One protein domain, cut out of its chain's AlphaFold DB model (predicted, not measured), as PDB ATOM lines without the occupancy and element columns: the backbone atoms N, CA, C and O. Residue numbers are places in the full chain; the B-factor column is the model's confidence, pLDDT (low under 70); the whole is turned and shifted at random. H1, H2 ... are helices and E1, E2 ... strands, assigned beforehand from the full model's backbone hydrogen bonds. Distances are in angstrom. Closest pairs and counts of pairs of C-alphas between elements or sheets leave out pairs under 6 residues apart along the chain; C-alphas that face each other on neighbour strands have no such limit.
ATOM      1  N   VAL A 160     -28.407   4.348 178.345       85.12
ATOM      2  CA  VAL A 160     -27.200   4.628 177.571       85.12
ATOM      3  C   VAL A 160     -26.027   4.322 178.480       85.12
ATOM      4  O   VAL A 160     -26.003   4.746 179.638       85.12
ATOM      5  N   GLY A 161     -25.062   3.580 177.956       84.75
ATOM      6  CA  GLY A 161     -23.856   3.210 178.680       84.75
ATOM      7  C   GLY A 161     -22.608   3.395 177.837       84.75
ATOM      8  O   GLY A 161     -22.664   3.764 176.665       84.75
ATOM      9  N   THR A 162     -21.468   3.092 178.444       87.06
ATOM     10  CA  THR A 162     -20.205   2.932 177.726       87.06
ATOM     11  C   THR A 162     -19.932   1.442 177.564       87.06
ATOM     12  O   THR A 162     -19.786   0.731 178.559       87.06
ATOM     13  N   GLN A 163     -19.881   0.957 176.322       85.81
ATOM     14  CA  GLN A 163     -19.352  -0.371 176.016       85.81
ATOM     15  C   GLN A 163     -17.846  -0.268 175.824       85.81
ATOM     16  O   GLN A 163     -17.380   0.546 175.028       85.81
ATOM     17  N   TRP A 164     -17.104  -1.128 176.512       85.94
ATOM     18  CA  TRP A 164     -15.672  -1.279 176.301       85.94
ATOM     19  C   TRP A 164     -15.418  -2.399 175.302       85.94
ATOM     20  O   TRP A 164     -15.856  -3.531 175.503       85.94
ATOM     21  N   ILE A 165     -14.724  -2.089 174.214       86.19
ATOM     22  CA  ILE A 165     -14.222  -3.095 173.284       86.19
ATOM     23  C   ILE A 165     -12.745  -3.297 173.582       86.19
ATOM     24  O   ILE A 165     -11.961  -2.359 173.474       86.19
ATOM     25  N   GLU A 166     -12.375  -4.511 173.973       85.06
ATOM     26  CA  GLU A 166     -10.995  -4.866 174.288       85.06
ATOM     27  C   GLU A 166     -10.375  -5.654 173.138       85.06
ATOM     28  O   GLU A 166     -10.886  -6.698 172.748       85.06
ATOM     29  N   VAL A 167      -9.261  -5.163 172.604       83.56
ATOM     30  CA  VAL A 167      -8.519  -5.793 171.508       83.56
ATOM     31  C   VAL A 167      -7.071  -5.982 171.920       83.56
ATOM     32  O   VAL A 167      -6.513  -5.164 172.654       83.56
ATOM     33  N   SER A 168      -6.411  -7.037 171.454       85.06
ATOM     34  CA  SER A 168      -4.988  -7.179 171.745       85.06
ATOM     35  C   SER A 168      -4.155  -6.084 171.074       85.06
ATOM     36  O   SER A 168      -4.401  -5.671 169.936       85.06
ATOM     37  N   ASN A 169      -3.097  -5.644 171.758       86.19
ATOM     38  CA  ASN A 169      -2.176  -4.643 171.215       86.19
ATOM     39  C   ASN A 169      -1.504  -5.134 169.927       86.19
ATOM     40  O   ASN A 169      -1.200  -4.338 169.041       86.19
ATOM     41  N   ARG A 170      -1.273  -6.449 169.819       83.75
ATOM     42  CA  ARG A 170      -0.674  -7.073 168.638       83.75
ATOM     43  C   ARG A 170      -1.606  -6.970 167.433       83.75
ATOM     44  O   ARG A 170      -1.144  -6.588 166.364       83.75
ATOM     45  N   LEU A 171      -2.893  -7.284 167.598       83.19
ATOM     46  CA  LEU A 171      -3.879  -7.165 166.524       83.19
ATOM     47  C   LEU A 171      -4.059  -5.703 166.107       83.19
ATOM     48  O   LEU A 171      -3.978  -5.392 164.921       83.19
ATOM     49  N   LEU A 172      -4.205  -4.793 167.074       87.50
ATOM     50  CA  LEU A 172      -4.365  -3.365 166.796       87.50
ATOM     51  C   LEU A 172      -3.160  -2.782 166.038       87.50
ATOM     52  O   LEU A 172      -3.335  -2.050 165.064       87.50
ATOM     53  N   ALA A 173      -1.937  -3.162 166.429       87.06
ATOM     54  CA  ALA A 173      -0.716  -2.742 165.746       87.06
ATOM     55  C   ALA A 173      -0.681  -3.197 164.281       87.06
ATOM     56  O   ALA A 173      -0.325  -2.400 163.418       87.06
ATOM     57  N   LYS A 174      -1.108  -4.430 163.981       84.94
ATOM     58  CA  LYS A 174      -1.194  -4.928 162.599       84.94
ATOM     59  C   LYS A 174      -2.222  -4.169 161.768       84.94
ATOM     60  O   LYS A 174      -1.933  -3.762 160.644       84.94
ATOM     61  N   ILE A 175      -3.408  -3.932 162.339       87.31
ATOM     62  CA  ILE A 175      -4.486  -3.191 161.668       87.31
ATOM     63  C   ILE A 175      -3.996  -1.785 161.304       87.31
ATOM     64  O   ILE A 175      -4.218  -1.316 160.188       87.31
ATOM     65  N   TYR A 176      -3.283  -1.120 162.216       88.75
ATOM     66  CA  TYR A 176      -2.757   0.230 161.988       88.75
ATOM     67  C   TYR A 176      -1.457   0.257 161.175       88.75
ATOM     68  O   TYR A 176      -1.168   1.265 160.525       88.75
ATOM     69  N   GLY A 177      -0.717  -0.850 161.145       86.00
ATOM     70  CA  GLY A 177       0.410  -1.076 160.245       86.00
ATOM     71  C   GLY A 177      -0.002  -1.275 158.784       86.00
ATOM     72  O   GLY A 177       0.840  -1.129 157.905       86.00
ATOM     73  N   GLY A 178      -1.286  -1.545 158.516       80.38
ATOM     74  CA  GLY A 178      -1.786  -1.819 157.167       80.38
ATOM     75  C   GLY A 178      -1.387  -3.203 156.649       80.38
ATOM     76  O   GLY A 178      -1.317  -3.397 155.440       80.38
ATOM     77  N   GLU A 179      -1.096  -4.144 157.551       79.31
ATOM     78  CA  GLU A 179      -0.794  -5.527 157.182       79.31
ATOM     79  C   GLU A 179      -2.034  -6.205 156.575       79.31
ATOM     80  O   GLU A 179      -3.156  -6.010 157.049       79.31
ATOM     81  N   GLU A 180      -1.838  -7.014 155.529       70.88
ATOM     82  CA  GLU A 180      -2.911  -7.841 154.974       70.88
ATOM     83  C   GLU A 180      -3.233  -9.003 155.921       70.88
ATOM     84  O   GLU A 180      -2.345  -9.695 156.427       70.88
ATOM     85  N   PHE A 181      -4.528  -9.214 156.159       69.81
ATOM     86  CA  PHE A 181      -5.026 -10.297 156.997       69.81
ATOM     87  C   PHE A 181      -5.430 -11.473 156.117       69.81
ATOM     88  O   PHE A 181      -6.357 -11.367 155.319       69.81
ATOM     89  N   ASP A 182      -4.775 -12.616 156.304       67.81
ATOM     90  CA  ASP A 182      -5.272 -13.875 155.761       67.81
ATOM     91  C   ASP A 182      -6.406 -14.385 156.659       67.81
ATOM     92  O   ASP A 182      -6.180 -15.065 157.661       67.81
ATOM     93  N   LEU A 183      -7.638 -13.987 156.333       67.12
ATOM     94  CA  LEU A 183      -8.835 -14.372 157.085       67.12
ATOM     95  C   LEU A 183      -9.234 -15.845 156.865       67.12
ATOM     96  O   LEU A 183     -10.109 -16.335 157.583       67.12
ATOM     97  N   PHE A 184      -8.599 -16.533 155.905       60.25
ATOM     98  CA  PHE A 184      -8.913 -17.900 155.474       60.25
ATOM     99  C   PHE A 184      -7.931 -18.954 155.999       60.25
ATOM    100  O   PHE A 184      -8.243 -20.144 155.938       60.25
ATOM    101  N   LYS A 185      -6.761 -18.556 156.513       59.06
ATOM    102  CA  LYS A 185      -5.799 -19.498 157.099       59.06
ATOM    103  C   LYS A 185      -6.323 -20.145 158.380       59.06
ATOM    104  O   LYS A 185      -6.763 -19.468 159.310       59.06
ATOM    105  N   ASP A 186      -6.229 -21.472 158.405       47.34
ATOM    106  CA  ASP A 186      -6.598 -22.328 159.529       47.34
ATOM    107  C   ASP A 186      -5.701 -22.024 160.757       47.34
ATOM    108  O   ASP A 186      -4.472 -22.011 160.624       47.34
ATOM    109  N   PRO A 187      -6.268 -21.759 161.952       48.31
ATOM    110  CA  PRO A 187      -5.559 -21.361 163.182       48.31
ATOM    111  C   PRO A 187      -4.541 -22.365 163.752       48.31
ATOM    112  O   PRO A 187      -3.971 -22.108 164.814       48.31
ATOM    113  N   VAL A 188      -4.319 -23.511 163.109       47.84
ATOM    114  CA  VAL A 188      -3.440 -24.571 163.630       47.84
ATOM    115  C   VAL A 188      -1.970 -24.355 163.247       47.84
ATOM    116  O   VAL A 188      -1.090 -24.852 163.947       47.84
ATOM    117  N   ASP A 189      -1.686 -23.596 162.182       46.41
ATOM    118  CA  ASP A 189      -0.358 -23.607 161.543       46.41
ATOM    119  C   ASP A 189       0.522 -22.382 161.845       46.41
ATOM    120  O   ASP A 189       1.667 -22.303 161.410       46.41
ATOM    121  N   ASP A 190       0.024 -21.429 162.634       46.00
ATOM    122  CA  ASP A 190       0.822 -20.293 163.076       46.00
ATOM    123  C   ASP A 190       0.520 -19.956 164.532       46.00
ATOM    124  O   ASP A 190      -0.604 -20.057 165.018       46.00
ATOM    125  N   MET A 191       1.544 -19.491 165.239       46.44
ATOM    126  CA  MET A 191       1.536 -19.064 166.645       46.44
ATOM    127  C   MET A 191       0.701 -17.772 166.873       46.44
ATOM    128  O   MET A 191       1.008 -16.922 167.718       46.44
ATOM    129  N   TRP A 192      -0.316 -17.572 166.037       49.41
ATOM    130  CA  TRP A 192      -1.171 -16.412 165.908       49.41
ATOM    131  C   TRP A 192      -2.615 -16.866 165.713       49.41
ATOM    132  O   TRP A 192      -3.084 -17.087 164.602       49.41
ATOM    133  N   ASN A 193      -3.322 -17.019 166.827       55.50
ATOM    134  CA  ASN A 193      -4.703 -17.454 166.806       55.50
ATOM    135  C   ASN A 193      -5.616 -16.225 166.878       55.50
ATOM    136  O   ASN A 193      -5.798 -15.672 167.960       55.50
ATOM    137  N   LEU A 194      -6.185 -15.797 165.743       54.84
ATOM    138  CA  LEU A 194      -7.167 -14.699 165.675       54.84
ATOM    139  C   LEU A 194      -8.305 -14.884 166.697       54.84
ATOM    140  O   LEU A 194      -8.782 -13.901 167.251       54.84
ATOM    141  N   PHE A 195      -8.654 -16.130 167.034       51.91
ATOM    142  CA  PHE A 195      -9.654 -16.457 168.057       51.91
ATOM    143  C   PHE A 195      -9.285 -15.981 169.473       51.91
ATOM    144  O   PHE A 195     -10.174 -15.742 170.279       51.91
ATOM    145  N   ASN A 196      -7.993 -15.835 169.785       57.19
ATOM    146  CA  ASN A 196      -7.517 -15.327 171.079       57.19
ATOM    147  C   ASN A 196      -7.235 -13.813 171.058       57.19
ATOM    148  O   ASN A 196      -6.929 -13.231 172.099       57.19
ATOM    149  N   GLU A 197      -7.248 -13.201 169.872       63.38
ATOM    150  CA  GLU A 197      -6.854 -11.805 169.649       63.38
ATOM    151  C   GLU A 197      -8.077 -10.895 169.411       63.38
ATOM    152  O   GLU A 197      -8.001  -9.692 169.673       63.38
ATOM    153  N   PHE A 198      -9.199 -11.464 168.945       62.97
ATOM    154  CA  PHE A 198     -10.509 -10.809 168.921       62.97
ATOM    155  C   PHE A 198     -11.205 -10.861 170.294       62.97
ATOM    156  O   PHE A 198     -10.897 -11.729 171.114       62.97
ATOM    157  N   PRO A 199     -12.148  -9.942 170.561       60.00
ATOM    158  CA  PRO A 199     -12.907  -9.961 171.802       60.00
ATOM    159  C   PRO A 199     -13.882 -11.163 171.833       60.00
ATOM    160  O   PRO A 199     -14.671 -11.348 170.910       60.00
ATOM    161  N   SER A 200     -13.814 -11.949 172.920       56.72
ATOM    162  CA  SER A 200     -14.567 -13.188 173.230       56.72
ATOM    163  C   SER A 200     -14.351 -14.406 172.298       56.72
ATOM    164  O   SER A 200     -14.011 -14.294 171.125       56.72
ATOM    165  N   ALA A 201     -14.534 -15.612 172.855       46.66
ATOM    166  CA  ALA A 201     -14.143 -16.915 172.292       46.66
ATOM    167  C   ALA A 201     -15.111 -17.499 171.235       46.66
ATOM    168  O   ALA A 201     -15.233 -18.721 171.112       46.66
ATOM    169  N   LEU A 202     -15.829 -16.651 170.496       52.59
ATOM    170  CA  LEU A 202     -16.764 -17.087 169.458       52.59
ATOM    171  C   LEU A 202     -16.053 -17.286 168.113       52.59
ATOM    172  O   LEU A 202     -15.152 -16.539 167.727       52.59
ATOM    173  N   ILE A 203     -16.475 -18.315 167.377       58.91
ATOM    174  CA  ILE A 203     -16.016 -18.559 166.008       58.91
ATOM    175  C   ILE A 203     -16.684 -17.532 165.089       58.91
ATOM    176  O   ILE A 203     -17.752 -17.786 164.545       58.91
ATOM    177  N   LEU A 204     -16.050 -16.371 164.925       63.88
ATOM    178  CA  LEU A 204     -16.504 -15.338 163.991       63.88
ATOM    179  C   LEU A 204     -16.313 -15.806 162.544       63.88
ATOM    180  O   LEU A 204     -15.240 -16.323 162.197       63.88
ATOM    181  N   SER A 205     -17.314 -15.577 161.697       68.25
ATOM    182  CA  SER A 205     -17.219 -15.717 160.242       68.25
ATOM    183  C   SER A 205     -16.213 -14.723 159.642       68.25
ATOM    184  O   SER A 205     -15.801 -13.753 160.282       68.25
ATOM    185  N   VAL A 206     -15.797 -14.957 158.394       70.62
ATOM    186  CA  VAL A 206     -14.876 -14.054 157.676       70.62
ATOM    187  C   VAL A 206     -15.463 -12.644 157.566       70.62
ATOM    188  O   VAL A 206     -14.762 -11.672 157.845       70.62
ATOM    189  N   ASP A 207     -16.753 -12.540 157.249       72.38
ATOM    190  CA  ASP A 207     -17.449 -11.260 157.094       72.38
ATOM    191  C   ASP A 207     -17.537 -10.495 158.423       72.38
ATOM    192  O   ASP A 207     -17.319  -9.284 158.464       72.38
ATOM    193  N   GLU A 208     -17.805 -11.186 159.535       72.69
ATOM    194  CA  GLU A 208     -17.821 -10.568 160.868       72.69
ATOM    195  C   GLU A 208     -16.432 -10.067 161.275       72.69
ATOM    196  O   GLU A 208     -16.308  -8.958 161.800       72.69
ATOM    197  N   ARG A 209     -15.372 -10.835 160.990       77.00
ATOM    198  CA  ARG A 209     -13.988 -10.405 161.254       77.00
ATOM    199  C   ARG A 209     -13.629  -9.160 160.455       77.00
ATOM    200  O   ARG A 209     -13.058  -8.235 161.030       77.00
ATOM    201  N   ASP A 210     -13.968  -9.114 159.167       81.19
ATOM    202  CA  ASP A 210     -13.691  -7.945 158.326       81.19
ATOM    203  C   ASP A 210     -14.435  -6.700 158.831       81.19
ATOM    204  O   ASP A 210     -13.836  -5.636 158.993       81.19
ATOM    205  N   ARG A 211     -15.710  -6.842 159.209       82.56
ATOM    206  CA  ARG A 211     -16.504  -5.755 159.808       82.56
ATOM    207  C   ARG A 211     -15.894  -5.234 161.106       82.56
ATOM    208  O   ARG A 211     -15.797  -4.023 161.285       82.56
ATOM    209  N   ILE A 212     -15.429  -6.118 161.988       82.56
ATOM    210  CA  ILE A 212     -14.768  -5.717 163.240       82.56
ATOM    211  C   ILE A 212     -13.407  -5.057 162.964       82.56
ATOM    212  O   ILE A 212     -13.058  -4.066 163.601       82.56
ATOM    213  N   ILE A 213     -12.637  -5.547 161.989       85.56
ATOM    214  CA  ILE A 213     -11.383  -4.900 161.576       85.56
ATOM    215  C   ILE A 213     -11.662  -3.492 161.042       85.56
ATOM    216  O   ILE A 213     -10.960  -2.547 161.405       85.56
ATOM    217  N   ASN A 214     -12.685  -3.334 160.205       87.06
ATOM    218  CA  ASN A 214     -13.074  -2.040 159.652       87.06
ATOM    219  C   ASN A 214     -13.595  -1.092 160.742       87.06
ATOM    220  O   ASN A 214     -13.234   0.086 160.734       87.06
ATOM    221  N   LEU A 215     -14.305  -1.612 161.748       88.25
ATOM    222  CA  LEU A 215     -14.620  -0.884 162.977       88.25
ATOM    223  C   LEU A 215     -13.340  -0.408 163.684       88.25
ATOM    224  O   LEU A 215     -13.220   0.755 164.035       88.25
ATOM    225  N   PHE A 216     -12.328  -1.251 163.878       89.00
ATOM    226  CA  PHE A 216     -11.100  -0.809 164.557       89.00
ATOM    227  C   PHE A 216     -10.318   0.233 163.747       89.00
ATOM    228  O   PHE A 216      -9.725   1.150 164.328       89.00
ATOM    229  N   LYS A 217     -10.341   0.123 162.413       88.44
ATOM    230  CA  LYS A 217      -9.744   1.109 161.499       88.44
ATOM    231  C   LYS A 217     -10.422   2.472 161.609       88.44
ATOM    232  O   LYS A 217      -9.700   3.468 161.668       88.44
ATOM    233  N   SER A 218     -11.754   2.529 161.686       88.00
ATOM    234  CA  SER A 218     -12.484   3.803 161.767       88.00
ATOM    235  C   SER A 218     -12.128   4.622 163.010       88.00
ATOM    236  O   SER A 218     -12.090   5.850 162.973       88.00
ATOM    237  N   TYR A 219     -11.751   3.955 164.102       88.19
ATOM    238  CA  TYR A 219     -11.342   4.616 165.343       88.19
ATOM    239  C   TYR A 219      -9.846   4.939 165.445       88.19
ATOM    240  O   TYR A 219      -9.412   5.475 166.460       88.19
ATOM    241  N   ARG A 220      -9.040   4.696 164.400       84.38
ATOM    242  CA  ARG A 220      -7.595   5.002 164.417       84.38
ATOM    243  C   ARG A 220      -7.296   6.476 164.693       84.38
ATOM    244  O   ARG A 220      -6.320   6.804 165.364       84.38
ATOM    245  N   HIS A 221      -8.113   7.359 164.127       79.06
ATOM    246  CA  HIS A 221      -7.933   8.810 164.187       79.06
ATOM    247  C   HIS A 221      -9.197   9.527 164.662       79.06
ATOM    248  O   HIS A 221      -9.361  10.722 164.419       79.06
ATOM    249  N   SER A 222     -10.098   8.798 165.323       78.06
ATOM    250  CA  SER A 222     -11.348   9.381 165.783       78.06
ATOM    251  C   SER A 222     -11.091  10.353 166.939       78.06
ATOM    252  O   SER A 222     -10.495   9.965 167.945       78.06
ATOM    253  N   PRO A 223     -11.560  11.610 166.853       72.50
ATOM    254  CA  PRO A 223     -11.498  12.538 167.976       72.50
ATOM    255  C   PRO A 223     -12.551  12.220 169.051       72.50
ATOM    256  O   PRO A 223     -12.473  12.765 170.149       72.50
ATOM    257  N   SER A 224     -13.548  11.380 168.742       70.19
ATOM    258  CA  SER A 224     -14.687  11.093 169.621       70.19
ATOM    259  C   SER A 224     -14.516   9.843 170.485       70.19
ATOM    260  O   SER A 224     -15.256   9.684 171.452       70.19
ATOM    261  N   ALA A 225     -13.547   8.978 170.179       78.31
ATOM    262  CA  ALA A 225     -13.196   7.841 171.020       78.31
ATOM    263  C   ALA A 225     -11.706   7.516 170.866       78.31
ATOM    264  O   ALA A 225     -11.195   7.427 169.751       78.31
ATOM    265  N   ILE A 226     -11.020   7.359 171.999       83.00
ATOM    266  CA  ILE A 226      -9.573   7.144 172.072       83.00
ATOM    267  C   ILE A 226      -9.326   5.746 172.635       83.00
ATOM    268  O   ILE A 226      -9.942   5.360 173.628       83.00
ATOM    269  N   TRP A 227      -8.410   5.009 172.009       87.69
ATOM    270  CA  TRP A 227      -7.918   3.745 172.544       87.69
ATOM    271  C   TRP A 227      -7.080   3.984 173.802       87.69
ATOM    272  O   TRP A 227      -6.067   4.682 173.756       87.69
ATOM    273  N   ASP A 228      -7.483   3.374 174.912       89.25
ATOM    274  CA  ASP A 228      -6.677   3.295 176.126       89.25
ATOM    275  C   ASP A 228      -5.744   2.081 176.042       89.25
ATOM    276  O   ASP A 228      -6.189   0.933 175.985       89.25
ATOM    277  N   HIS A 229      -4.438   2.331 175.971       87.75
ATOM    278  CA  HIS A 229      -3.432   1.304 175.721       87.75
ATOM    279  C   HIS A 229      -2.931   0.677 177.026       87.75
ATOM    280  O   HIS A 229      -2.084   1.229 177.731       87.75
ATOM    281  N   GLY A 230      -3.396  -0.538 177.311       87.00
ATOM    282  CA  GLY A 230      -2.876  -1.370 178.390       87.00
ATOM    283  C   GLY A 230      -1.602  -2.132 178.006       87.00
ATOM    284  O   GLY A 230      -1.050  -2.006 176.913       87.00
ATOM    285  N   LYS A 231      -1.115  -2.986 178.918       84.81
ATOM    286  CA  LYS A 231       0.128  -3.763 178.711       84.81
ATOM    287  C   LYS A 231       0.024  -4.821 177.610       84.81
ATOM    288  O   LYS A 231       1.017  -5.112 176.950       84.81
ATOM    289  N   ARG A 232      -1.144  -5.452 177.473       82.81
ATOM    290  CA  ARG A 232      -1.397  -6.541 176.507       82.81
ATOM    291  C   ARG A 232      -2.575  -6.244 175.588       82.81
ATOM    292  O   ARG A 232      -2.551  -6.661 174.433       82.81
ATOM    293  N   TYR A 233      -3.548  -5.502 176.096       84.81
ATOM    294  CA  TYR A 233      -4.783  -5.175 175.411       84.81
ATOM    295  C   TYR A 233      -5.024  -3.671 175.453       84.81
ATOM    296  O   TYR A 233      -4.592  -2.997 176.392       84.81
ATOM    297  N   SER A 234      -5.694  -3.175 174.423       88.62
ATOM    298  CA  SER A 234      -6.179  -1.810 174.296       88.62
ATOM    299  C   SER A 234      -7.697  -1.817 174.402       88.62
ATOM    300  O   SER A 234      -8.342  -2.739 173.906       88.62
ATOM    301  N   GLN A 235      -8.263  -0.796 175.031       89.81
ATOM    302  CA  GLN A 235      -9.702  -0.680 175.247       89.81
ATOM    303  C   GLN A 235     -10.261   0.555 174.538       89.81
ATOM    304  O   GLN A 235      -9.675   1.633 174.604       89.81
ATOM    305  N   LEU A 236     -11.402   0.404 173.870       89.81
ATOM    306  CA  LEU A 236     -12.148   1.489 173.235       89.81
ATOM    307  C   LEU A 236     -13.497   1.642 173.930       89.81
ATOM    308  O   LEU A 236     -14.309   0.719 173.910       89.81
ATOM    309  N   GLY A 237     -13.736   2.801 174.538       89.62
ATOM    310  CA  GLY A 237     -15.021   3.136 175.147       89.62
ATOM    311  C   GLY A 237     -15.958   3.780 174.128       89.62
ATOM    312  O   GLY A 237     -15.650   4.852 173.611       89.62
ATOM    313  N   LEU A 238     -17.104   3.152 173.860       89.94
ATOM    314  CA  LEU A 238     -18.114   3.656 172.927       89.94
ATOM    315  C   LEU A 238     -19.440   3.942 173.640       89.94
ATOM    316  O   LEU A 238     -19.886   3.104 174.428       89.94
ATOM    317  N   PRO A 239     -20.105   5.080 173.363       91.38
ATOM    318  CA  PRO A 239     -21.464   5.305 173.830       91.38
ATOM    319  C   PRO A 239     -22.415   4.366 173.092       91.38
ATOM    320  O   PRO A 239     -22.424   4.314 171.857       91.38
ATOM    321  N   VAL A 240     -23.223   3.631 173.848       91.31
ATOM    322  CA  VAL A 240     -24.157   2.649 173.300       91.31
ATOM    323  C   VAL A 240     -25.538   2.761 173.923       91.31
ATOM    324  O   VAL A 240     -25.671   3.071 175.107       91.31
ATOM    325  N   LEU A 241     -26.550   2.446 173.124       90.75
ATOM    326  CA  LEU A 241     -27.925   2.222 173.557       90.75
ATOM    327  C   LEU A 241     -28.148   0.720 173.738       90.75
ATOM    328  O   LEU A 241     -27.843  -0.059 172.836       90.75
ATOM    329  N   ASP A 242     -28.678   0.315 174.885       86.00
ATOM    330  CA  ASP A 242     -29.064  -1.076 175.145       86.00
ATOM    331  C   ASP A 242     -30.409  -1.367 174.459       86.00
ATOM    332  O   ASP A 242     -31.416  -0.724 174.772       86.00
ATOM    333  N   LEU A 243     -30.423  -2.287 173.491       81.50
ATOM    334  CA  LEU A 243     -31.618  -2.591 172.700       81.50
ATOM    335  C   LEU A 243     -32.431  -3.721 173.330       81.50
ATOM    336  O   LEU A 243     -33.617  -3.555 173.589       81.50
ATOM    337  N   SER A 244     -31.821  -4.869 173.600       70.62
ATOM    338  CA  SER A 244     -32.514  -5.989 174.235       70.62
ATOM    339  C   SER A 244     -31.527  -6.991 174.828       70.62
ATOM    340  O   SER A 244     -30.362  -7.087 174.432       70.62
ATOM    341  N   ALA A 245     -32.000  -7.770 175.799       54.62
ATOM    342  CA  ALA A 245     -31.375  -9.043 176.128       54.62
ATOM    343  C   ALA A 245     -31.920 -10.126 175.185       54.62
ATOM    344  O   ALA A 245     -33.132 -10.356 175.160       54.62
ATOM    345  N   ARG A 246     -31.041 -10.835 174.464       47.88
ATOM    346  CA  ARG A 246     -31.416 -12.123 173.875       47.88
ATOM    347  C   ARG A 246     -31.664 -13.104 175.019       47.88
ATOM    348  O   ARG A 246     -30.814 -13.283 175.890       47.88
ATOM    349  N   PHE A 247     -32.823 -13.752 175.013       39.41
ATOM    350  CA  PHE A 247     -32.999 -14.992 175.761       39.41
ATOM    351  C   PHE A 247     -32.489 -16.116 174.861       39.41
ATOM    352  O   PHE A 247     -33.145 -16.469 173.885       39.41
ATOM    353  N   VAL A 248     -31.283 -16.612 175.134       36.97
ATOM    354  CA  VAL A 248     -30.740 -17.796 174.456       36.97
ATOM    355  C   VAL A 248     -31.486 -19.035 174.977       36.97
ATOM    356  O   VAL A 248     -31.716 -19.152 176.180       36.97
ATOM    357  N   ASP A 249     -31.913 -19.904 174.061       37.12
ATOM    358  CA  ASP A 249     -32.775 -21.071 174.298       37.12
ATOM    359  C   ASP A 249     -32.093 -22.200 175.114       37.12
ATOM    360  O   ASP A 249     -30.899 -22.480 174.960       37.12
ATOM    361  N   ASP A 250     -32.896 -22.890 175.936       36.62
ATOM    362  CA  ASP A 250     -32.569 -24.063 176.765       36.62
ATOM    363  C   ASP A 250     -32.326 -25.348 175.930       36.62
ATOM    364  O   ASP A 250     -31.947 -26.384 176.483       36.62
ATOM    365  N   THR A 251     -32.506 -25.325 174.601       42.22
ATOM    366  CA  THR A 251     -32.091 -26.435 173.713       42.22
ATOM    367  C   THR A 251     -30.579 -26.481 173.458       42.22
ATOM    368  O   THR A 251     -30.065 -27.457 172.899       42.22
ATOM    369  N   THR A 252     -29.837 -25.473 173.926       40.59
ATOM    370  CA  THR A 252     -28.371 -25.472 173.912       40.59
ATOM    371  C   THR A 252     -27.853 -26.476 174.959       40.59
ATOM    372  O   THR A 252     -28.233 -26.374 176.126       40.59
ATOM    373  N   PRO A 253     -27.010 -27.467 174.599       32.91
ATOM    374  CA  PRO A 253     -26.655 -28.573 175.490       32.91
ATOM    375  C   PRO A 253     -26.152 -28.117 176.867       32.91
ATOM    376  O   PRO A 253     -25.284 -27.249 176.982       32.91
ATOM    377  N   SER A 254     -26.668 -28.756 177.919       30.83
ATOM    378  CA  SER A 254     -26.321 -28.490 179.318       30.83
ATOM    379  C   SER A 254     -24.805 -28.562 179.554       30.83
ATOM    380  O   SER A 254     -24.188 -29.616 179.402       30.83
ATOM    381  N   GLY A 255     -24.229 -27.413 179.917       36.91
ATOM    382  CA  GLY A 255     -22.786 -27.138 179.965       36.91
ATOM    383  C   GLY A 255     -22.457 -25.697 179.550       36.91
ATOM    384  O   GLY A 255     -21.412 -25.172 179.926       36.91
ATOM    385  N   VAL A 256     -23.387 -25.042 178.848       33.22
ATOM    386  CA  VAL A 256     -23.351 -23.614 178.525       33.22
ATOM    387  C   VAL A 256     -24.200 -22.870 179.556       33.22
ATOM    388  O   VAL A 256     -25.408 -23.063 179.657       33.22
ATOM    389  N   THR A 257     -23.548 -22.077 180.399       29.80
ATOM    390  CA  THR A 257     -24.180 -21.086 181.277       29.80
ATOM    391  C   THR A 257     -25.167 -20.223 180.489       29.80
ATOM    392  O   THR A 257     -24.872 -19.870 179.354       29.80
ATOM    393  N   TYR A 258     -26.309 -19.859 181.082       32.28
ATOM    394  CA  TYR A 258     -27.206 -18.828 180.547       32.28
ATOM    395  C   TYR A 258     -26.388 -17.585 180.170       32.28
ATOM    396  O   TYR A 258     -25.983 -16.835 181.053       32.28
ATOM    397  N   HIS A 259     -26.092 -17.387 178.889       39.75
ATOM    398  CA  HIS A 259     -25.440 -16.175 178.416       39.75
ATOM    399  C   HIS A 259     -26.539 -15.279 177.865       39.75
ATOM    400  O   HIS A 259     -27.106 -15.529 176.805       39.75
ATOM    401  N   PHE A 260     -26.915 -14.270 178.649       49.12
ATOM    402  CA  PHE A 260     -27.727 -13.175 178.138       49.12
ATOM    403  C   PHE A 260     -26.841 -12.325 177.233       49.12
ATOM    404  O   PHE A 260     -26.221 -11.367 177.700       49.12
ATOM    405  N   ASP A 261     -26.768 -12.678 175.955       62.72
ATOM    406  CA  ASP A 261     -26.101 -11.831 174.973       62.72
ATOM    407  C   ASP A 261     -26.995 -10.614 174.742       62.72
ATOM    408  O   ASP A 261     -28.149 -10.712 174.318       62.72
ATOM    409  N   ARG A 262     -26.493  -9.440 175.107       74.75
ATOM    410  CA  ARG A 262     -27.221  -8.181 174.979       74.75
ATOM    411  C   ARG A 262     -26.815  -7.511 173.687       74.75
ATOM    412  O   ARG A 262     -25.628  -7.417 173.378       74.75
ATOM    413  N   THR A 263     -27.794  -7.022 172.946       83.06
ATOM    414  CA  THR A 263     -27.549  -6.258 171.729       83.06
ATOM    415  C   THR A 263     -27.486  -4.778 172.065       83.06
ATOM    416  O   THR A 263     -28.333  -4.220 172.764       83.06
ATOM    417  N   ARG A 264     -26.433  -4.127 171.584       88.00
ATOM    418  CA  ARG A 264     -26.154  -2.719 171.839       88.00
ATOM    419  C   ARG A 264     -25.972  -1.998 170.518       88.00
ATOM    420  O   ARG A 264     -25.260  -2.482 169.643       88.00
ATOM    421  N   MET A 265     -26.597  -0.836 170.385       92.56
ATOM    422  CA  MET A 265     -26.415   0.050 169.240       92.56
ATOM    423  C   MET A 265     -25.351   1.089 169.558       92.56
ATOM    424  O   MET A 265     -25.463   1.786 170.564       92.56
ATOM    425  N   ILE A 266     -24.349   1.236 168.695       92.81
ATOM    426  CA  ILE A 266     -23.356   2.303 168.822       92.81
ATOM    427  C   ILE A 266     -24.011   3.641 168.468       92.81
ATOM    428  O   ILE A 266     -24.660   3.782 167.430       92.81
ATOM    429  N   LEU A 267     -23.832   4.644 169.328       93.12
ATOM    430  CA  LEU A 267     -24.477   5.949 169.180       93.12
ATOM    431  C   LEU A 267     -23.569   7.051 168.616       93.12
ATOM    432  O   LEU A 267     -24.053   8.131 168.280       93.12
ATOM    433  N   GLY A 268     -22.264   6.804 168.504       87.94
ATOM    434  CA  GLY A 268     -21.286   7.798 168.062       87.94
ATOM    435  C   GLY A 268     -20.229   7.231 167.121       87.94
ATOM    436  O   GLY A 268     -20.110   6.022 166.960       87.94
ATOM    437  N   GLY A 269     -19.450   8.127 166.512       86.50
ATOM    438  CA  GLY A 269     -18.378   7.759 165.582       86.50
ATOM    439  C   GLY A 269     -18.882   7.194 164.250       86.50
ATOM    440  O   GLY A 269     -20.060   7.308 163.918       86.50
ATOM    441  N   GLU A 270     -17.975   6.598 163.471       86.19
ATOM    442  CA  GLU A 270     -18.296   6.069 162.132       86.19
ATOM    443  C   GLU A 270     -19.205   4.835 162.172       86.19
ATOM    444  O   GLU A 270     -19.915   4.563 161.214       86.19
ATOM    445  N   ALA A 271     -19.219   4.117 163.295       89.50
ATOM    446  CA  ALA A 271     -20.063   2.941 163.504       89.50
ATOM    447  C   ALA A 271     -21.455   3.278 164.061       89.50
ATOM    448  O   ALA A 271     -22.184   2.392 164.503       89.50
ATOM    449  N   ARG A 272     -21.830   4.561 164.092       92.62
ATOM    450  CA  ARG A 272     -23.135   4.995 164.592       92.62
ATOM    451  C   ARG A 272     -24.267   4.273 163.852       92.62
ATOM    452  O   ARG A 272     -24.353   4.351 162.633       92.62
ATOM    453  N   GLY A 273     -25.165   3.641 164.605       92.12
ATOM    454  CA  GLY A 273     -26.282   2.850 164.074       92.12
ATOM    455  C   GLY A 273     -26.013   1.349 164.002       92.12
ATOM    456  O   GLY A 273     -26.976   0.580 164.031       92.12
ATOM    457  N   GLN A 274     -24.743   0.928 164.007       91.62
ATOM    458  CA  GLN A 274     -24.386  -0.487 164.017       91.62
ATOM    459  C   GLN A 274     -24.788  -1.143 165.335       91.62
ATOM    460  O   GLN A 274     -24.716  -0.539 166.413       91.62
ATOM    461  N   ILE A 275     -25.206  -2.400 165.239       88.25
ATOM    462  CA  ILE A 275     -25.678  -3.217 166.352       88.25
ATOM    463  C   ILE A 275     -24.670  -4.328 166.591       88.25
ATOM    464  O   ILE A 275     -24.250  -5.018 165.662       88.25
ATOM    465  N   HIS A 276     -24.302  -4.496 167.854       86.25
ATOM    466  CA  HIS A 276     -23.272  -5.420 168.298       86.25
ATOM    467  C   HIS A 276     -23.775  -6.258 169.466       86.25
ATOM    468  O   HIS A 276     -24.553  -5.780 170.292       86.25
ATOM    469  N   ALA A 277     -23.329  -7.506 169.537       81.75
ATOM    470  CA  ALA A 277     -23.598  -8.392 170.658       81.75
ATOM    471  C   ALA A 277     -22.538  -8.188 171.743       81.75
ATOM    472  O   ALA A 277     -21.363  -7.936 171.452       81.75
ATOM    473  N   CYS A 278     -22.958  -8.269 172.998       76.69
ATOM    474  CA  CYS A 278     -22.085  -8.247 174.158       76.69
ATOM    475  C   CYS A 278     -22.581  -9.249 175.199       76.69
ATOM    476  O   CYS A 278     -23.761  -9.230 175.552       76.69
ATOM    477  N   SER A 279     -21.671 -10.032 175.761       71.62
ATOM    478  CA  SER A 279     -21.982 -11.011 176.793       71.62
ATOM    479  C   SER A 279     -22.523 -10.339 178.056       71.62
ATOM    480  O   SER A 279     -22.324  -9.143 178.303       71.62
ATOM    481  N   GLU A 280     -23.170 -11.126 178.917       60.50
ATOM    482  CA  GLU A 280     -23.739 -10.651 180.188       60.50
ATOM    483  C   GLU A 280     -22.718  -9.886 181.052       60.50
ATOM    484  O   GLU A 280     -23.054  -8.889 181.695       60.50
ATOM    485  N   TYR A 281     -21.452 -10.313 181.026       64.06
ATOM    486  CA  TYR A 281     -20.360  -9.706 181.793       64.06
ATOM    487  C   TYR A 281     -19.769  -8.453 181.131       64.06
ATOM    488  O   TYR A 281     -18.803  -7.886 181.639       64.06
ATOM    489  N   GLY A 282     -20.352  -7.999 180.018       63.59
ATOM    490  CA  GLY A 282     -19.932  -6.809 179.289       63.59
ATOM    491  C   GLY A 282     -18.782  -7.040 178.312       63.59
ATOM    492  O   GLY A 282     -18.249  -6.060 177.797       63.59
ATOM    493  N   GLY A 283     -18.406  -8.292 178.038       72.56
ATOM    494  CA  GLY A 283     -17.470  -8.614 176.960       72.56
ATOM    495  C   GLY A 283     -18.107  -8.340 175.600       72.56
ATOM    496  O   GLY A 283     -19.302  -8.545 175.437       72.56
ATOM    497  N   TYR A 284     -17.332  -7.835 174.646       79.06
ATOM    498  CA  TYR A 284     -17.800  -7.641 173.276       79.06
ATOM    499  C   TYR A 284     -17.802  -8.981 172.531       79.06
ATOM    500  O   TYR A 284     -16.775  -9.657 172.525       79.06
ATOM    501  N   ASP A 285     -18.916  -9.327 171.888       74.88
ATOM    502  CA  ASP A 285     -19.098 -10.635 171.244       74.88
ATOM    503  C   ASP A 285     -19.113 -10.558 169.715       74.88
ATOM    504  O   ASP A 285     -18.838 -11.547 169.043       74.88
ATOM    505  N   GLY A 286     -19.384  -9.382 169.139       77.81
ATOM    506  CA  GLY A 286     -19.243  -9.186 167.698       77.81
ATOM    507  C   GLY A 286     -20.266  -8.255 167.068       77.81
ATOM    508  O   GLY A 286     -21.087  -7.628 167.736       77.81
ATOM    509  N   PHE A 287     -20.177  -8.153 165.745       82.06
ATOM    510  CA  PHE A 287     -21.113  -7.419 164.898       82.06
ATOM    511  C   PHE A 287     -22.404  -8.226 164.691       82.06
ATOM    512  O   PHE A 287     -22.345  -9.435 164.509       82.06
ATOM    513  N   VAL A 288     -23.560  -7.556 164.685       80.25
ATOM    514  CA  VAL A 288     -24.878  -8.181 164.471       80.25
ATOM    515  C   VAL A 288     -25.577  -7.607 163.241       80.25
ATOM    516  O   VAL A 288     -26.074  -8.369 162.418       80.25
ATOM    517  N   ALA A 289     -25.640  -6.279 163.104       82.56
ATOM    518  CA  ALA A 289     -26.335  -5.624 161.992       82.56
ATOM    519  C   ALA A 289     -25.793  -4.212 161.724       82.56
ATOM    520  O   ALA A 289     -25.309  -3.551 162.641       82.56
ATOM    521  N   GLU A 290     -25.901  -3.728 160.480       86.88
ATOM    522  CA  GLU A 290     -25.461  -2.361 160.130       86.88
ATOM    523  C   GLU A 290     -26.424  -1.293 160.640       86.88
ATOM    524  O   GLU A 290     -26.031  -0.159 160.893       86.88
ATOM    525  N   SER A 291     -27.705  -1.641 160.742       88.25
ATOM    526  CA  SER A 291     -28.752  -0.722 161.162       88.25
ATOM    527  C   SER A 291     -29.929  -1.472 161.764       88.25
ATOM    528  O   SER A 291     -30.064  -2.690 161.621       88.25
ATOM    529  N   PHE A 292     -30.823  -0.721 162.403       87.38
ATOM    530  CA  PHE A 292     -31.995  -1.275 163.071       87.38
ATOM    531  C   PHE A 292     -32.906  -2.094 162.143       87.38
ATOM    532  O   PHE A 292     -33.419  -3.126 162.549       87.38
ATOM    533  N   PHE A 293     -33.077  -1.692 160.878       84.88
ATOM    534  CA  PHE A 293     -33.919  -2.438 159.930       84.88
ATOM    535  C   PHE A 293     -33.254  -3.684 159.336       84.88
ATOM    536  O   PHE A 293     -33.935  -4.479 158.692       84.88
ATOM    537  N   GLN A 294     -31.942  -3.848 159.516       82.19
ATOM    538  CA  GLN A 294     -31.228  -5.077 159.159       82.19
ATOM    539  C   GLN A 294     -31.114  -6.038 160.344       82.19
ATOM    540  O   GLN A 294     -30.598  -7.143 160.192       82.19
ATOM    541  N   TRP A 295     -31.557  -5.613 161.526       76.94
ATOM    542  CA  TRP A 295     -31.507  -6.429 162.719       76.94
ATOM    543  C   TRP A 295     -32.679  -7.403 162.733       76.94
ATOM    544  O   TRP A 295     -33.822  -7.015 162.958       76.94
ATOM    545  N   ASP A 296     -32.371  -8.669 162.476       65.31
ATOM    546  CA  ASP A 296     -33.296  -9.783 162.653       65.31
ATOM    547  C   ASP A 296     -32.911 -10.500 163.953       65.31
ATOM    548  O   ASP A 296     -31.868 -11.159 164.047       65.31
ATOM    549  N   GLU A 297     -33.709 -10.324 165.006       54.62
ATOM    550  CA  GLU A 297     -33.652 -11.254 166.130       54.62
ATOM    551  C   GLU A 297     -34.209 -12.588 165.621       54.62
ATOM    552  O   GLU A 297     -35.423 -12.736 165.487       54.62
ATOM    553  N   GLY A 298     -33.311 -13.527 165.286       47.34
ATOM    554  CA  GLY A 298     -33.661 -14.870 164.817       47.34
ATOM    555  C   GLY A 298     -34.863 -15.437 165.578       47.34
ATOM    556  O   GLY A 298     -34.930 -15.359 166.805       47.34
ATOM    557  N   GLU A 299     -35.850 -15.917 164.825       38.00
ATOM    558  CA  GLU A 299     -37.196 -16.172 165.325       38.00
ATOM    559  C   GLU A 299     -37.215 -17.108 166.546       38.00
ATOM    560  O   GLU A 299     -36.809 -18.262 166.462       38.00
ATOM    561  N   MET A 300     -37.775 -16.644 167.671       39.44
ATOM    562  CA  MET A 300     -38.234 -17.547 168.730       39.44
ATOM    563  C   MET A 300     -39.303 -18.493 168.160       39.44
ATOM    564  O   MET A 300     -40.407 -18.046 167.807       39.44
TER     565      MET A 300
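This is residues 160 to 300 of the 325 residues of the protein "F-box domain-containing protein" of Jaapia argillacea MUCL 33604 (UniProt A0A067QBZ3). A strongly twisted sheet folds over at the bend in its long strand E3, bringing E6 back near E1 without pairing; H3 packs across E6, with H1 and H2 at the end of E1. The loop residues 251 to 257 stick out. The printed part has 141 residues, in order E1 H1 H2 H3 E2 E3 E4 E5 E6; the class is mixed, with under half of the residues in named elements. The branched sheet is antiparallel; the whole is compact, radius of gyration of the C-alphas 15.4 A, spanning 43 by 38 by 28 A.

Start at E3, residues 233 to 245, which bends by 89 degrees at residue 241. On one side find E1, residues 160 to 168, with N 163 and O 238 2.9 A apart; on the other lie E2, residues 227 to 229 (N 228 to O 235, 2.8 A), and E4, residues 262 to 266 (N 241 to O 265, 2.9 A). The meander E2 to E6, each strand the antiparallel neighbour of the one before, is a row of hairpins: E5, residues 275 to 278, has N 264 and O 276 at 2.8 A, and E6, residues 284 to 289, has N 285 and O 277 at 2.8 A. The closest C-alphas of E1 and E6, Ile 165 and Tyr 284, are 5.8 A apart. H3, residues 206 to 218, is on the sheet at a height of 8.5 A, over E6 and only just not over E1, on which 2 of its C-alphas fall; it runs across the strands, at 77 degrees to E6 on the local plane, with Glu 208 and Phe 287 the closest C-alphas, at 6.1 A. With residues 213 to 217 alone it touches H1, residues 169 to 177, about perpendicular at 77 degrees; C-alphas 175 and 217 are closest, at 6.8 A. H1 only grazes the sheet, as does H2, residues 194 to 197. H1 and H2 are close but not clearly touching, with C-alphas 171 and 197 closest at 6.3 A. In H1 and H3 every O i to N i+4 pair is within hydrogen-bond range; H2 is too short for one.

Find C-alpha 160 at (-27.200, 4.628, 177.571), where E1 begins its 25.8 A; E3 covers 26.9 A, H3 18.5 A, E6 14.3 A, E4 12.8 A, H1 11.8 A and E5 10.0 A. E6 ends at C-alpha 289, (-26.335, -5.624, 161.992).

The two C-alphas farthest apart, of Pro 223 and Ser 254, are 45.1 A apart. The printed part has no cut; the links H1 to H2 and E3 to E4 are long. Mean pLDDT of the printed part is 72.1, and it is under 70 at residues 181 to 205, 245 to 261, 280 to 282 and 296 to 300.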